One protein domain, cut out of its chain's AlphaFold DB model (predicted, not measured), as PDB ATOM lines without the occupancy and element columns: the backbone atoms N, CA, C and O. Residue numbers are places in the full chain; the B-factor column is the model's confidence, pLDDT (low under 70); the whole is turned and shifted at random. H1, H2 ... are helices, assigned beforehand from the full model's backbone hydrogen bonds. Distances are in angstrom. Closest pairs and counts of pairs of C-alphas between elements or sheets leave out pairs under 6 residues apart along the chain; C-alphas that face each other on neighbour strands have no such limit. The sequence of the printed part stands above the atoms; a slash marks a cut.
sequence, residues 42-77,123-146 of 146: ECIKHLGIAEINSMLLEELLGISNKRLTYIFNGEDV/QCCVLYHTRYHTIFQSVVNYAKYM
ATOM      1  N   GLU A  42     144.094 289.757 243.498       82.50
ATOM      2  CA  GLU A  42     143.602 288.397 243.273       82.50
ATOM      3  C   GLU A  42     142.117 288.359 242.891       82.50
ATOM      4  O   GLU A  42     141.697 287.545 242.072       82.50
ATOM      5  N   CYS A  43     141.335 289.317 243.400       79.81
ATOM      6  CA  CYS A  43     139.921 289.456 243.079       79.81
ATOM      7  C   CYS A  43     139.643 289.731 241.596       79.81
ATOM      8  O   CYS A  43     138.514 289.513 241.181       79.81
ATOM      9  N   ILE A  44     140.616 290.191 240.796       81.12
ATOM     10  CA  ILE A  44     140.388 290.590 239.390       81.12
ATOM     11  C   ILE A  44     141.356 289.910 238.418       81.12
ATOM     12  O   ILE A  44     141.201 290.003 237.204       81.12
ATOM     13  N   LYS A  45     142.363 289.198 238.933       84.50
ATOM     14  CA  LYS A  45     143.374 288.493 238.134       84.50
ATOM     15  C   LYS A  45     142.764 287.428 237.206       84.50
ATOM     16  O   LYS A  45     143.340 287.111 236.159       84.50
ATOM     17  N   HIS A  46     141.590 286.908 237.571       87.31
ATOM     18  CA  HIS A  46     140.821 285.950 236.779       87.31
ATOM     19  C   HIS A  46     140.190 286.562 235.513       87.31
ATOM     20  O   HIS A  46     139.904 285.822 234.574       87.31
ATOM     21  N   LEU A  47     140.023 287.888 235.454       87.88
ATOM     22  CA  LEU A  47     139.418 288.581 234.316       87.88
ATOM     23  C   LEU A  47     140.306 288.545 233.064       87.88
ATOM     24  O   LEU A  47     141.529 288.323 233.111       87.88
ATOM     25  N   GLY A  48     139.694 288.777 231.905       92.25
ATOM     26  CA  GLY A  48     140.400 288.965 230.644       92.25
ATOM     27  C   GLY A  48     141.321 290.188 230.694       92.25
ATOM     28  O   GLY A  48     141.037 291.174 231.364       92.25
ATOM     29  N   ILE A  49     142.441 290.161 229.957       90.00
ATOM     30  CA  ILE A  49     143.321 291.344 229.891       90.00
ATOM     31  C   ILE A  49     142.585 292.562 229.314       90.00
ATOM     32  O   ILE A  49     142.831 293.678 229.750       90.00
ATOM     33  N   ALA A  50     141.658 292.352 228.377       91.62
ATOM     34  CA  ALA A  50     140.851 293.425 227.807       91.62
ATOM     35  C   ALA A  50     139.954 294.094 228.864       91.62
ATOM     36  O   ALA A  50     139.886 295.316 228.904       91.62
ATOM     37  N   GLU A  51     139.341 293.308 229.753       89.94
ATOM     38  CA  GLU A  51     138.528 293.823 230.861       89.94
ATOM     39  C   GLU A  51     139.394 294.594 231.859       89.94
ATOM     40  O   GLU A  51     139.058 295.711 232.236       89.94
ATOM     41  N   ILE A  52     140.563 294.048 232.215       87.88
ATOM     42  CA  ILE A  52     141.527 294.735 233.085       87.88
ATOM     43  C   ILE A  52     141.975 296.061 232.461       87.88
ATOM     44  O   ILE A  52     142.010 297.074 233.152       87.88
ATOM     45  N   ASN A  53     142.262 296.083 231.161       88.94
ATOM     46  CA  ASN A  53     142.642 297.303 230.452       88.94
ATOM     47  C   ASN A  53     141.498 298.331 230.398       88.94
ATOM     48  O   ASN A  53     141.776 299.523 230.506       88.94
ATOM     49  N   SER A  54     140.240 297.890 230.253       89.50
ATOM     50  CA  SER A  54     139.068 298.781 230.310       89.50
ATOM     51  C   SER A  54     138.959 299.438 231.678       89.50
ATOM     52  O   SER A  54     138.917 300.661 231.762       89.50
ATOM     53  N   MET A  55     139.040 298.641 232.747       86.38
ATOM     54  CA  MET A  55     139.004 299.161 234.114       86.38
ATOM     55  C   MET A  55     140.154 300.139 234.378       86.38
ATOM     56  O   MET A  55     139.944 301.198 234.951       86.38
ATOM     57  N   LEU A  56     141.374 299.831 233.918       86.06
ATOM     58  CA  LEU A  56     142.509 300.753 234.043       86.06
ATOM     59  C   LEU A  56     142.248 302.093 233.337       86.06
ATOM     60  O   LEU A  56     142.653 303.140 233.841       86.06
ATOM     61  N   LEU A  57     141.604 302.071 232.163       88.31
ATOM     62  CA  LEU A  57     141.266 303.286 231.421       88.31
ATOM     63  C   LEU A  57     140.164 304.085 232.116       88.31
ATOM     64  O   LEU A  57     140.285 305.303 232.218       88.31
ATOM     65  N   GLU A  58     139.118 303.422 232.602       87.56
ATOM     66  CA  GLU A  58     138.029 304.046 233.364       87.56
ATOM     67  C   GLU A  58     138.565 304.771 234.603       87.56
ATOM     68  O   GLU A  58     138.264 305.946 234.822       87.56
ATOM     69  N   GLU A  59     139.468 304.129 235.341       84.12
ATOM     70  CA  GLU A  59     140.134 304.732 236.497       84.12
ATOM     71  C   GLU A  59     140.997 305.935 236.094       84.12
ATOM     72  O   GLU A  59     140.922 307.003 236.707       84.12
ATOM     73  N   LEU A  60     141.765 305.827 235.003       86.06
ATOM     74  CA  LEU A  60     142.538 306.956 234.475       86.06
ATOM     75  C   LEU A  60     141.633 308.134 234.071       86.06
ATOM     76  O   LEU A  60     141.973 309.302 234.297       86.06
ATOM     77  N   LEU A  61     140.460 307.859 233.499       86.56
ATOM     78  CA  LEU A  61     139.459 308.876 233.177       86.56
ATOM     79  C   LEU A  61     138.934 309.583 234.437       86.56
ATOM     80  O   LEU A  61     138.726 310.796 234.375       86.56
ATOM     81  N   GLY A  62     138.857 308.889 235.576       84.19
ATOM     82  CA  GLY A  62     138.509 309.461 236.885       84.19
ATOM     83  C   GLY A  62     139.583 310.362 237.520       84.19
ATOM     84  O   GLY A  62     139.265 311.228 238.336       84.19
ATOM     85  N   ILE A  63     140.858 310.236 237.133       81.94
ATOM     86  CA  ILE A  63     141.957 311.047 237.699       81.94
ATOM     87  C   ILE A  63     141.986 312.445 237.071       81.94
ATOM     88  O   ILE A  63     142.093 312.587 235.859       81.94
ATOM     89  N   SER A  64     141.956 313.522 237.856       84.81
ATOM     90  CA  SER A  64     142.063 314.874 237.285       84.81
ATOM     91  C   SER A  64     143.424 315.111 236.609       84.81
ATOM     92  O   SER A  64     144.451 314.606 237.062       84.81
ATOM     93  N   ASN A  65     143.463 315.939 235.559       83.69
ATOM     94  CA  ASN A  65     144.721 316.262 234.868       83.69
ATOM     95  C   ASN A  65     145.769 316.861 235.824       83.69
ATOM     96  O   ASN A  65     146.948 316.569 235.686       83.69
ATOM     97  N   LYS A  66     145.337 317.640 236.831       82.94
ATOM     98  CA  LYS A  66     146.222 318.169 237.884       82.94
ATOM     99  C   LYS A  66     146.888 317.040 238.677       82.94
ATOM    100  O   LYS A  66     148.105 317.030 238.806       82.94
ATOM    101  N   ARG A  67     146.104 316.059 239.154       81.19
ATOM    102  CA  ARG A  67     146.624 314.880 239.875       81.19
ATOM    103  C   ARG A  67     147.579 314.066 239.007       81.19
ATOM    104  O   ARG A  67     148.602 313.606 239.496       81.19
ATOM    105  N   LEU A  68     147.270 313.928 237.722       82.50
ATOM    106  CA  LEU A  68     148.120 313.214 236.779       82.50
ATOM    107  C   LEU A  68     149.480 313.910 236.579       82.50
ATOM    108  O   LEU A  68     150.507 313.236 236.564       82.50
ATOM    109  N   THR A  69     149.503 315.246 236.514       81.62
ATOM    110  CA  THR A  69     150.751 316.028 236.498       81.62
ATOM    111  C   THR A  69     151.581 315.798 237.760       81.62
ATOM    112  O   THR A  69     152.771 315.523 237.640       81.62
ATOM    113  N   TYR A  70     150.970 315.829 238.953       80.69
ATOM    114  CA  TYR A  70     151.686 315.545 240.207       80.69
ATOM    115  C   TYR A  70     152.326 314.146 240.204       80.69
ATOM    116  O   TYR A  70     153.508 314.004 240.516       80.69
ATOM    117  N   ILE A  71     151.586 313.125 239.748       79.50
ATOM    118  CA  ILE A  71     152.091 311.745 239.611       79.50
ATOM    119  C   ILE A  71     153.313 311.697 238.676       79.50
ATOM    120  O   ILE A  71     154.339 311.096 239.010       79.50
ATOM    121  N   PHE A  72     153.241 312.352 237.512       81.19
ATOM    122  CA  PHE A  72     154.367 312.382 236.575       81.19
ATOM    123  C   PHE A  72     155.569 313.159 237.111       81.19
ATOM    124  O   PHE A  72     156.701 312.704 236.935       81.19
ATOM    125  N   ASN A  73     155.350 314.247 237.845       79.31
ATOM    126  CA  ASN A  73     156.422 315.013 238.479       79.31
ATOM    127  C   ASN A  73     157.044 314.284 239.684       79.31
ATOM    128  O   ASN A  73     158.135 314.641 240.119       79.31
ATOM    129  N   GLY A  74     156.402 313.222 240.191       68.62
ATOM    130  CA  GLY A  74     156.823 312.557 241.429       68.62
ATOM    131  C   GLY A  74     156.587 313.427 242.664       68.62
ATOM    132  O   GLY A  74     157.264 313.258 243.674       68.62
ATOM    133  N   GLU A  75     155.659 314.375 242.558       69.06
ATOM    134  CA  GLU A  75     155.237 315.227 243.657       69.06
ATOM    135  C   GLU A  75     154.228 314.472 244.526       69.06
ATOM    136  O   GLU A  75     153.345 313.765 244.032       69.06
ATOM    137  N   ASP A  76     154.392 314.612 245.836       54.19
ATOM    138  CA  ASP A  76     153.600 313.903 246.828       54.19
ATOM    139  C   ASP A  76     152.176 314.479 246.862       54.19
ATOM    140  O   ASP A  76     151.949 315.592 247.345       54.19
ATOM    141  N   VAL A  77     151.211 313.736 246.308       54.31
ATOM    142  CA  VAL A  77     149.793 314.143 246.232       54.31
ATOM    143  C   VAL A  77     149.169 314.249 247.633       54.31
ATOM    144  O   VAL A  77     148.147 314.911 247.804       54.31
ATOM    145  N   GLN A 123     131.458 298.642 249.446       30.03
ATOM    146  CA  GLN A 123     132.743 298.347 250.092       30.03
ATOM    147  C   GLN A 123     133.804 297.919 249.065       30.03
ATOM    148  O   GLN A 123     134.960 298.339 249.156       30.03
ATOM    149  N   CYS A 124     133.410 297.132 248.057       34.88
ATOM    150  CA  CYS A 124     134.245 296.828 246.904       34.88
ATOM    151  C   CYS A 124     134.495 298.051 246.055       34.88
ATOM    152  O   CYS A 124     135.559 298.031 245.495       34.88
ATOM    153  N   CYS A 125     133.625 299.060 245.951       34.22
ATOM    154  CA  CYS A 125     133.832 300.288 245.173       34.22
ATOM    155  C   CYS A 125     134.860 301.194 245.842       34.22
ATOM    156  O   CYS A 125     135.754 301.687 245.166       34.22
ATOM    157  N   VAL A 126     134.793 301.372 247.165       40.09
ATOM    158  CA  VAL A 126     135.807 302.142 247.904       40.09
ATOM    159  C   VAL A 126     137.140 301.390 247.897       40.09
ATOM    160  O   VAL A 126     138.165 301.963 247.543       40.09
ATOM    161  N   LEU A 127     137.138 300.077 248.170       41.22
ATOM    162  CA  LEU A 127     138.342 299.247 248.026       41.22
ATOM    163  C   LEU A 127     138.784 299.087 246.562       41.22
ATOM    164  O   LEU A 127     139.976 298.914 246.336       41.22
ATOM    165  N   TYR A 128     137.877 299.149 245.585       47.59
ATOM    166  CA  TYR A 128     138.163 299.131 244.144       47.59
ATOM    167  C   TYR A 128     138.923 300.400 243.856       47.59
ATOM    168  O   TYR A 128     140.082 300.334 243.505       47.59
ATOM    169  N   HIS A 129     138.322 301.555 244.106       49.16
ATOM    170  CA  HIS A 129     138.911 302.829 243.759       49.16
ATOM    171  C   HIS A 129     140.274 302.994 244.442       49.16
ATOM    172  O   HIS A 129     141.245 303.365 243.795       49.16
ATOM    173  N   THR A 130     140.424 302.607 245.717       51.28
ATOM    174  CA  THR A 130     141.736 302.659 246.385       51.28
ATOM    175  C   THR A 130     142.737 301.639 245.825       51.28
ATOM    176  O   THR A 130     143.875 302.012 245.539       51.28
ATOM    177  N   ARG A 131     142.362 300.364 245.633       51.66
ATOM    178  CA  ARG A 131     143.298 299.315 245.171       51.66
ATOM    179  C   ARG A 131     143.610 299.414 243.682       51.66
ATOM    180  O   ARG A 131     144.728 299.111 243.281       51.66
ATOM    181  N   TYR A 132     142.664 299.845 242.862       54.62
ATOM    182  CA  TYR A 132     142.852 300.085 241.437       54.62
ATOM    183  C   TYR A 132     143.674 301.330 241.184       54.62
ATOM    184  O   TYR A 132     144.568 301.283 240.344       54.62
ATOM    185  N   HIS A 133     143.480 302.383 241.979       61.28
ATOM    186  CA  HIS A 133     144.408 303.501 242.012       61.28
ATOM    187  C   HIS A 133     145.829 303.026 242.358       61.28
ATOM    188  O   HIS A 133     146.780 303.465 241.718       61.28
ATOM    189  N   THR A 134     145.995 302.052 243.267       61.44
ATOM    190  CA  THR A 134     147.307 301.424 243.519       61.44
ATOM    191  C   THR A 134     147.848 300.674 242.300       61.44
ATOM    192  O   THR A 134     149.032 300.809 241.994       61.44
ATOM    193  N   ILE A 135     147.025 299.901 241.579       65.44
ATOM    194  CA  ILE A 135     147.468 299.204 240.357       65.44
ATOM    195  C   ILE A 135     147.862 300.223 239.295       65.44
ATOM    196  O   ILE A 135     148.940 300.103 238.728       65.44
ATOM    197  N   PHE A 136     147.023 301.227 239.041       71.62
ATOM    198  CA  PHE A 136     147.278 302.266 238.053       71.62
ATOM    199  C   PHE A 136     148.556 303.033 238.387       71.62
ATOM    200  O   PHE A 136     149.438 303.129 237.541       71.62
ATOM    201  N   GLN A 137     148.722 303.488 239.632       70.81
ATOM    202  CA  GLN A 137     149.969 304.107 240.081       70.81
ATOM    203  C   GLN A 137     151.157 303.163 239.929       70.81
ATOM    204  O   GLN A 137     152.209 303.594 239.477       70.81
ATOM    205  N   SER A 138     151.012 301.877 240.251       72.69
ATOM    206  CA  SER A 138     152.094 300.900 240.099       72.69
ATOM    207  C   SER A 138     152.457 300.677 238.632       72.69
ATOM    208  O   SER A 138     153.632 300.557 238.309       72.69
ATOM    209  N   VAL A 139     151.465 300.626 237.743       73.12
ATOM    210  CA  VAL A 139     151.620 300.472 236.291       73.12
ATOM    211  C   VAL A 139     152.276 301.727 235.709       73.12
ATOM    212  O   VAL A 139     153.276 301.615 235.010       73.12
ATOM    213  N   VAL A 140     151.796 302.922 236.053       71.94
ATOM    214  CA  VAL A 140     152.375 304.190 235.582       71.94
ATOM    215  C   VAL A 140     153.772 304.419 236.151       71.94
ATOM    216  O   VAL A 140     154.674 304.766 235.396       71.94
ATOM    217  N   ASN A 141     153.999 304.158 237.440       73.56
ATOM    218  CA  ASN A 141     155.332 304.234 238.035       73.56
ATOM    219  C   ASN A 141     156.276 303.223 237.383       73.56
ATOM    220  O   ASN A 141     157.382 303.588 237.009       73.56
ATOM    221  N   TYR A 142     155.846 301.975 237.178       75.00
ATOM    222  CA  TYR A 142     156.664 300.985 236.477       75.00
ATOM    223  C   TYR A 142     157.026 301.455 235.064       75.00
ATOM    224  O   TYR A 142     158.170 301.306 234.651       75.00
ATOM    225  N   ALA A 143     156.076 302.048 234.339       70.38
ATOM    226  CA  ALA A 143     156.322 302.582 233.005       70.38
ATOM    227  C   ALA A 143     157.198 303.852 233.005       70.38
ATOM    228  O   ALA A 143     157.848 304.122 232.005       70.38
ATOM    229  N   LYS A 144     157.251 304.606 234.112       67.12
ATOM    230  CA  LYS A 144     158.126 305.779 234.293       67.12
ATOM    231  C   LYS A 144     159.605 305.408 234.484       67.12
ATOM    232  O   LYS A 144     160.467 306.204 234.136       67.12
ATOM    233  N   TYR A 145     159.899 304.243 235.066       68.69
ATOM    234  CA  TYR A 145     161.265 303.815 235.423       68.69
ATOM    235  C   TYR A 145     161.875 302.763 234.473       68.69
ATOM    236  O   TYR A 145     162.908 302.180 234.806       68.69
ATOM    237  N   MET A 146     161.236 302.487 233.334       56.00
ATOM    238  CA  MET A 146     161.740 301.591 232.277       56.00
ATOM    239  C   MET A 146     162.262 302.408 231.105       56.00
ATOM    240  O   MET A 146     163.310 302.005 230.557       56.00
TER     241      MET A 146
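AT A GLANCE: This is residues 42 to 77 and 123 to 146 of the 146 residues of an uncharacterized protein of Photinus pyralis (UniProt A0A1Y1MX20). Two helices cross as an X, the long H4 and the shorter H2 over it, touching at one crossing and free of each other toward their ends. The short helix H3 lies beyond the last residue of H2, near the last residues of H4, and H1, a scrap of four residues, lies near the first half of H2; residues 45 to 51, of which 49 to 51 belong to H2, stick out. The printed part has 60 residues with four named helices, in the order H1, H2, H3, H4, and no named strand; its class is all helix. It is only just compact, close to loose, with a radius of gyration of the C-alphas of 12.1 A, and it spans 33 by 29 by 17 A.

IN THESE COORDINATES: The longest helix, H4, holds residues 123 to 144 and measures 30.8 A from first to last C-alpha, from C-alpha 123 at (132.743, 298.347, 250.092) to C-alpha 144 at (158.126, 305.779, 234.293). H2 holds residues 49 to 62 and measures 20.0 A. H3, residues 65 to 73, measures 12.3 A. H1, residues 42 to 45, measures 5.1 A and begins with C-alpha 42 at (143.602, 288.397, 243.273).

HOW THE PARTS SIT: H4 touches H2, and the closest C-alphas are those of Phe 136 and Leu 56, 6.4 A apart. H4 touches H2 with residues 129 to 136 alone, and H2 touches H4 with residues 56 to 60 alone. The two lines stand about perpendicular, at 84 degrees. H3 is close to H4 but not clearly touching: the closest C-alphas, those of Phe 72 and Lys 144, are 7.9 A apart. H3 and H4 run the same way at a steep tilt of 46 degrees. H1 is close to H2 but not clearly touching, with the closest C-alphas, those of Ile 44 and Ile 52, 7.6 A apart. H1 is apart from H3 and from H4, and H2 is apart from H3. In H2, H3 and H4 every pair of O i and N i+4 is within hydrogen-bond range; H1 is too short for such a pair, and its one pair of O i and N i+3 is not within range.

THE WHOLE: The two C-alphas farthest apart are those of Gln 123 and Met 146, 34.2 A. Residues 78 to 122 are not printed, and C-alphas 77 and 123 are 23.6 A apart across this cut, which falls in the link from H3 to H4. The links from H1 to H2 and from H2 to H3 are tight. The mean pLDDT of the printed part is 72.7. Confidence is low, under 70, at residues 74 to 77, 123 to 135 and 144 to 146, and the mean pLDDT of H4 is 58.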